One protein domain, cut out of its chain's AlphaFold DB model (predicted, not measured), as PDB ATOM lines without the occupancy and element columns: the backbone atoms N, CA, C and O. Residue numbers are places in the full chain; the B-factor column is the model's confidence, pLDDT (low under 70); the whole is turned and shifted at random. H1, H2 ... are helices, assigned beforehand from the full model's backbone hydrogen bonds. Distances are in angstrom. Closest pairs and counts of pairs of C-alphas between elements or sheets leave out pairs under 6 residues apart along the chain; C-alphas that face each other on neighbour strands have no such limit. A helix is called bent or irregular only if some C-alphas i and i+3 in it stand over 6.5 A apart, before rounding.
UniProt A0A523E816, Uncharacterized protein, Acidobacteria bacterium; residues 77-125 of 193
ATOM      1  N   LEU A  77     -32.552 -34.769 114.564       89.75
ATOM      2  CA  LEU A  77     -33.105 -35.139 115.864       89.75
ATOM      3  C   LEU A  77     -32.078 -35.878 116.738       89.75
ATOM      4  O   LEU A  77     -31.967 -35.599 117.930       89.75
ATOM      5  N   ARG A  78     -31.282 -36.783 116.150       90.38
ATOM      6  CA  ARG A  78     -30.190 -37.460 116.867       90.38
ATOM      7  C   ARG A  78     -29.094 -36.491 117.303       90.38
ATOM      8  O   ARG A  78     -28.619 -36.608 118.428       90.38
ATOM      9  N   MET A  79     -28.707 -35.546 116.445       90.94
ATOM     10  CA  MET A  79     -27.726 -34.517 116.806       90.94
ATOM     11  C   MET A  79     -28.245 -33.648 117.954       90.94
ATOM     12  O   MET A  79     -27.547 -33.483 118.949       90.94
ATOM     13  N   ALA A  80     -29.488 -33.165 117.858       88.19
ATOM     14  CA  ALA A  80     -30.126 -32.363 118.895       88.19
ATOM     15  C   ALA A  80     -30.220 -33.113 120.229       88.19
ATOM     16  O   ALA A  80     -29.903 -32.547 121.272       88.19
ATOM     17  N   GLY A  81     -30.587 -34.398 120.201       88.62
ATOM     18  CA  GLY A  81     -30.626 -35.242 121.394       88.62
ATOM     19  C   GLY A  81     -29.249 -35.450 122.030       88.62
ATOM     20  O   GLY A  81     -29.122 -35.357 123.248       88.62
ATOM     21  N   LEU A  82     -28.212 -35.690 121.221       91.56
ATOM     22  CA  LEU A  82     -26.844 -35.864 121.719       91.56
ATOM     23  C   LEU A  82     -26.300 -34.569 122.326       91.56
ATOM     24  O   LEU A  82     -25.770 -34.581 123.432       91.56
ATOM     25  N   VAL A  83     -26.453 -33.452 121.620       90.62
ATOM     26  CA  VAL A  83     -25.998 -32.140 122.084       90.62
ATOM     27  C   VAL A  83     -26.764 -31.731 123.343       90.62
ATOM     28  O   VAL A  83     -26.144 -31.406 124.351       90.62
ATOM     29  N   GLY A  84     -28.095 -31.849 123.345       86.44
ATOM     30  CA  GLY A  84     -28.925 -31.533 124.510       86.44
ATOM     31  C   GLY A  84     -28.662 -32.412 125.739       86.44
ATOM     32  O   GLY A  84     -28.995 -32.013 126.850       86.44
ATOM     33  N   ALA A  85     -28.052 -33.591 125.573       89.69
ATOM     34  CA  ALA A  85     -27.610 -34.429 126.689       89.69
ATOM     35  C   ALA A  85     -26.267 -33.981 127.294       89.69
ATOM     36  O   ALA A  85     -25.971 -34.328 128.437       89.69
ATOM     37  N   MET A  86     -25.450 -33.249 126.534       90.31
ATOM     38  CA  MET A  86     -24.073 -32.908 126.901       90.31
ATOM     39  C   MET A  86     -23.909 -31.459 127.358       90.31
ATOM     40  O   MET A  86     -23.032 -31.178 128.173       90.31
ATOM     41  N   VAL A  87     -24.719 -30.541 126.830       88.62
ATOM     42  CA  VAL A  87     -24.594 -29.096 127.066       88.62
ATOM     43  C   VAL A  87     -25.948 -28.460 127.368       88.62
ATOM     44  O   VAL A  87     -27.000 -29.087 127.223       88.62
ATOM     45  N   SER A  88     -25.932 -27.199 127.801       84.44
ATOM     46  CA  SER A  88     -27.159 -26.423 127.990       84.44
ATOM     47  C   SER A  88     -27.910 -26.213 126.668       84.44
ATOM     48  O   SER A  88     -27.334 -26.305 125.586       84.44
ATOM     49  N   LEU A  89     -29.205 -25.883 126.740       81.19
ATOM     50  CA  LEU A  89     -30.020 -25.622 125.545       81.19
ATOM     51  C   LEU A  89     -29.444 -24.478 124.692       81.19
ATOM     52  O   LEU A  89     -29.451 -24.557 123.467       81.19
ATOM     53  N   GLU A  90     -28.935 -23.427 125.342       82.69
ATOM     54  CA  GLU A  90     -28.360 -22.266 124.659       82.69
ATOM     55  C   GLU A  90     -27.057 -22.621 123.933       82.69
ATOM     56  O   GLU A  90     -26.905 -22.314 122.751       82.69
ATOM     57  N   GLU A  91     -26.126 -23.289 124.617       84.56
ATOM     58  CA  GLU A  91     -24.879 -23.759 124.006       84.56
ATOM     59  C   GLU A  91     -25.162 -24.769 122.898       84.56
ATOM     60  O   GLU A  91     -24.548 -24.717 121.837       84.56
ATOM     61  N   GLY A  92     -26.128 -25.660 123.117       87.75
ATOM     62  CA  GLY A  92     -26.496 -26.674 122.149       87.75
ATOM     63  C   GLY A  92     -27.073 -26.091 120.866       87.75
ATOM     64  O   GLY A  92     -26.694 -26.519 119.777       87.75
ATOM     65  N   HIS A  93     -27.930 -25.076 120.982       86.19
ATOM     66  CA  HIS A  93     -28.433 -24.334 119.830       86.19
ATOM     67  C   HIS A  93     -27.290 -23.656 119.056       86.19
ATOM     68  O   HIS A  93     -27.197 -23.836 117.843       86.19
ATOM     69  N   LYS A  94     -26.362 -22.970 119.745       87.88
ATOM     70  CA  LYS A  94     -25.181 -22.354 119.108       87.88
ATOM     71  C   LYS A  94     -24.317 -23.386 118.383       87.88
ATOM     72  O   LYS A  94     -23.961 -23.167 117.233       87.88
ATOM     73  N   LEU A  95     -24.033 -24.528 119.012       89.94
ATOM     74  CA  LEU A  95     -23.213 -25.588 118.416       89.94
ATOM     75  C   LEU A  95     -23.866 -26.215 117.181       89.94
ATOM     76  O   LEU A  95     -23.181 -26.472 116.195       89.94
ATOM     77  N   LEU A  96     -25.176 -26.468 117.211       88.88
ATOM     78  CA  LEU A  96     -25.896 -27.028 116.061       88.88
ATOM     79  C   LEU A  96     -25.959 -26.038 114.895       88.88
ATOM     80  O   LEU A  96     -25.783 -26.439 113.743       88.88
ATOM     81  N   HIS A  97     -26.127 -24.752 115.195       88.94
ATOM     82  CA  HIS A  97     -26.063 -23.698 114.193       88.94
ATOM     83  C   HIS A  97     -24.640 -23.548 113.621       88.94
ATOM     84  O   HIS A  97     -24.463 -23.543 112.409       88.94
ATOM     85  N   GLU A  98     -23.601 -23.487 114.457       88.62
ATOM     86  CA  GLU A  98     -22.211 -23.313 114.005       88.62
ATOM     87  C   GLU A  98     -21.670 -24.516 113.221       88.62
ATOM     88  O   GLU A  98     -20.998 -24.336 112.205       88.62
ATOM     89  N   LEU A  99     -21.940 -25.742 113.677       85.88
ATOM     90  CA  LEU A  99     -21.357 -26.952 113.090       85.88
ATOM     91  C   LEU A  99     -22.177 -27.514 111.931       85.88
ATOM     92  O   LEU A  99     -21.606 -28.100 111.012       85.88
ATOM     93  N   ALA A 100     -23.503 -27.393 111.993       84.12
ATOM     94  CA  ALA A 100     -24.403 -28.004 111.020       84.12
ATOM     95  C   ALA A 100     -25.273 -26.987 110.269       84.12
ATOM     96  O   ALA A 100     -25.975 -27.387 109.346       84.12
ATOM     97  N   GLY A 101     -25.246 -25.699 110.633       83.12
ATOM     98  CA  GLY A 101     -26.141 -24.695 110.050       83.12
ATOM     99  C   GLY A 101     -27.616 -24.960 110.356       83.12
ATOM    100  O   GLY A 101     -28.474 -24.538 109.588       83.12
ATOM    101  N   VAL A 102     -27.910 -25.720 111.417       83.88
ATOM    102  CA  VAL A 102     -29.271 -26.165 111.736       83.88
ATOM    103  C   VAL A 102     -29.843 -25.342 112.878       83.88
ATOM    104  O   VAL A 102     -29.382 -25.439 114.018       83.88
ATOM    105  N   ASP A 103     -30.929 -24.632 112.587       79.88
ATOM    106  CA  ASP A 103     -31.748 -23.962 113.590       79.88
ATOM    107  C   ASP A 103     -32.771 -24.933 114.180       79.88
ATOM    108  O   ASP A 103     -33.866 -25.143 113.659       79.88
ATOM    109  N   VAL A 104     -32.415 -25.552 115.307       74.88
ATOM    110  CA  VAL A 104     -33.381 -26.350 116.069       74.88
ATOM    111  C   VAL A 104     -34.327 -25.403 116.814       74.88
ATOM    112  O   VAL A 104     -33.844 -24.581 117.601       74.88
ATOM    113  N   PRO A 105     -35.658 -25.521 116.623       66.88
ATOM    114  CA  PRO A 105     -36.613 -24.657 117.297       66.88
ATOM    115  C   PRO A 105     -36.501 -24.820 118.813       66.88
ATOM    116  O   PRO A 105     -36.691 -25.908 119.358       66.88
ATOM    117  N   THR A 106     -36.198 -23.725 119.505       67.75
ATOM    118  CA  THR A 106     -36.223 -23.674 120.966       67.75
ATOM    119  C   THR A 106     -37.649 -23.423 121.440       67.75
ATOM    120  O   THR A 106     -38.228 -22.385 121.119       67.75
ATOM    121  N   ASP A 107     -38.207 -24.341 122.228       73.88
ATOM    122  CA  ASP A 107     -39.483 -24.119 122.910       73.88
ATOM    123  C   ASP A 107     -39.302 -23.034 123.990       73.88
ATOM    124  O   ASP A 107     -38.523 -23.186 124.940       73.88
ATOM    125  N   ASP A 108     -40.007 -21.914 123.826       74.69
ATOM    126  CA  ASP A 108     -39.939 -20.772 124.738       74.69
ATOM    127  C   ASP A 108     -40.413 -21.128 126.157       74.69
ATOM    128  O   ASP A 108     -39.855 -20.634 127.141       74.69
ATOM    129  N   GLU A 109     -41.385 -22.033 126.292       76.38
ATOM    130  CA  GLU A 109     -41.860 -22.509 127.591       76.38
ATOM    131  C   GLU A 109     -40.817 -23.399 128.267       76.38
ATOM    132  O   GLU A 109     -40.543 -23.235 129.462       76.38
ATOM    133  N   ALA A 110     -40.151 -24.272 127.506       77.12
ATOM    134  CA  ALA A 110     -39.040 -25.069 128.023       77.12
ATOM    135  C   ALA A 110     -37.889 -24.170 128.505       77.12
ATOM    136  O   ALA A 110     -37.383 -24.347 129.618       77.12
ATOM    137  N   ARG A 111     -37.533 -23.142 127.723       77.50
ATOM    138  CA  ARG A 111     -36.516 -22.145 128.089       77.50
ATOM    139  C   ARG A 111     -36.888 -21.392 129.369       77.50
ATOM    140  O   ARG A 111     -36.060 -21.265 130.271       77.50
ATOM    141  N   LYS A 112     -38.134 -20.923 129.491       82.94
ATOM    142  CA  LYS A 112     -38.644 -20.274 130.714       82.94
ATOM    143  C   LYS A 112     -38.553 -21.197 131.927       82.94
ATOM    144  O   LYS A 112     -38.142 -20.747 132.998       82.94
ATOM    145  N   CYS A 113     -38.900 -22.475 131.768       83.88
ATOM    146  CA  CYS A 113     -38.829 -23.463 132.842       83.88
ATOM    147  C   CYS A 113     -37.392 -23.681 133.325       83.88
ATOM    148  O   CYS A 113     -37.147 -23.629 134.532       83.88
ATOM    149  N   ILE A 114     -36.445 -23.865 132.402       84.81
ATOM    150  CA  ILE A 114     -35.021 -24.034 132.724       84.81
ATOM    151  C   ILE A 114     -34.508 -22.808 133.486       84.81
ATOM    152  O   ILE A 114     -34.041 -22.942 134.619       84.81
ATOM    153  N   ASN A 115     -34.721 -21.607 132.940       85.69
ATOM    154  CA  ASN A 115     -34.298 -20.353 133.568       85.69
ATOM    155  C   ASN A 115     -34.883 -20.174 134.976       85.69
ATOM    156  O   ASN A 115     -34.215 -19.681 135.888       85.69
ATOM    157  N   TYR A 116     -36.140 -20.576 135.181       89.06
ATOM    158  CA  TYR A 116     -36.765 -20.525 136.498       89.06
ATOM    159  C   TYR A 116     -36.081 -21.470 137.491       89.06
ATOM    160  O   TYR A 116     -35.812 -21.060 138.626       89.06
ATOM    161  N   VAL A 117     -35.803 -22.712 137.084       89.44
ATOM    162  CA  VAL A 117     -35.144 -23.720 137.927       89.44
ATOM    163  C   VAL A 117     -33.730 -23.283 138.288       89.44
ATOM    164  O   VAL A 117     -33.372 -23.323 139.465       89.44
ATOM    165  N   GLU A 118     -32.951 -22.802 137.321       88.12
ATOM    166  CA  GLU A 118     -31.583 -22.331 137.549       88.12
ATOM    167  C   GLU A 118     -31.551 -21.144 138.511       88.12
ATOM    168  O   GLU A 118     -30.895 -21.197 139.554       88.12
ATOM    169  N   ARG A 119     -32.352 -20.107 138.237       92.38
ATOM    170  CA  ARG A 119     -32.416 -18.895 139.064       92.38
ATOM    171  C   ARG A 119     -32.881 -19.165 140.494       92.38
ATOM    172  O   ARG A 119     -32.506 -18.441 141.413       92.38
ATOM    173  N   ASN A 120     -33.723 -20.177 140.698       92.44
ATOM    174  CA  ASN A 120     -34.279 -20.513 142.010       92.44
ATOM    175  C   ASN A 120     -33.628 -21.747 142.652       92.44
ATOM    176  O   ASN A 120     -34.099 -22.197 143.701       92.44
ATOM    177  N   ARG A 121     -32.530 -22.268 142.090       89.88
ATOM    178  CA  ARG A 121     -31.866 -23.494 142.558       89.88
ATOM    179  C   ARG A 121     -31.529 -23.457 144.049       89.88
ATOM    180  O   ARG A 121     -31.765 -24.431 144.761       89.88
ATOM    181  N   GLU A 122     -31.062 -22.316 144.556       91.25
ATOM    182  CA  GLU A 122     -30.743 -22.134 145.981       91.25
ATOM    183  C   GLU A 122     -31.967 -22.219 146.909       91.25
ATOM    184  O   GLU A 122     -31.854 -22.598 148.079       91.25
ATOM    185  N   ARG A 123     -33.157 -21.885 146.396       88.94
ATOM    186  CA  ARG A 123     -34.431 -21.978 147.123       88.94
ATOM    187  C   ARG A 123     -35.012 -23.396 147.068       88.94
ATOM    188  O   ARG A 123     -35.737 -23.788 147.978       88.94
ATOM    189  N   MET A 124     -34.642 -24.197 146.069       89.56
ATOM    190  CA  MET A 124     -35.140 -25.559 145.817       89.56
ATOM    191  C   MET A 124     -34.357 -26.652 146.572       89.56
ATOM    192  O   MET A 124     -34.027 -27.706 146.030       89.56
ATOM    193  N   ARG A 125     -34.077 -26.447 147.866       90.56
ATOM    194  CA  ARG A 125     -33.362 -27.417 148.727       90.56
ATOM    195  C   ARG A 125     -34.261 -28.568 149.200       90.56
ATOM    196  O   ARG A 125     -34.329 -28.875 150.391       90.56
TER     197      ARG A 125
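Overview. This is residues 77 to 125 of the 193 residues of an uncharacterized protein of Acidobacteria bacterium (UniProt A0A523E816). Two helices, H1 and H2, pack on each other at a steep angle, joined by a tight turn, and a third helix, H3, reaches away from this pair as an arm. After H2 the chain folds back through residues 101 to 107 to H3, and residues 115 to 125, the far part of H3 and the tail after it, stick out and add to the length. The printed part has 49 residues with three named helices in the order H1, H2, H3 and no named strand; the class is all helix. The whole is loose, with a radius of gyration of the C-alphas of 12.4 A, and its elongated outline spans 38 by 19 by 16 A.

Along the chain. H1 is residues 77 to 86, 14.4 A from first to last C-alpha, and it begins at C-alpha 77 at (-33.105, -35.139, 115.864). H2 is residues 89 to 100, 15.8 A long between its end C-alphas, starting from C-alpha 89 at (-30.020, -25.622, 125.545). H3 is residues 108 to 119, 16.3 A from first to last C-alpha, and it ends at C-alpha 119 at (-32.416, -18.895, 139.064). No helix is bent.

Arrangement. H1 and H2 touch, and the closest C-alphas, those of Val 83 and Gly 92, are 5.5 A apart. H2 touches H1 with residues 92 to 96 alone. The two run opposite ways at a steep tilt of 50 degrees, with their centres 10.0 A apart. H2 and H3 are close but not clearly touching, and their closest C-alphas, those of Leu 89 and Arg 111, are 7.8 A apart. They run opposite ways at a steep tilt of 53 degrees, with 18.1 A from centre to centre. H1 and H3 are apart. In H1, H2 and H3 every O i to N i+4 pair is within hydrogen-bond range.

Size, cuts and confidence. The two C-alphas farthest apart, those of Gly 101 and Arg 125, are 39.4 A apart, and the first and last printed C-alphas, of Leu 77 and Arg 125, are 33.8 A apart. Residues 115 to 125, of which 115 to 119 belong to H3, stand free; the body without them has 38 residues and spans 26 by 17 by 16 A. The link from H1 to H2 is tight, with 2 residues, the link from H2 to H3 is short, with 7 residues, and there is no long link. The printed part has no cut. The mean pLDDT of the printed part is 85.3, and residues 105 to 106 are under 70.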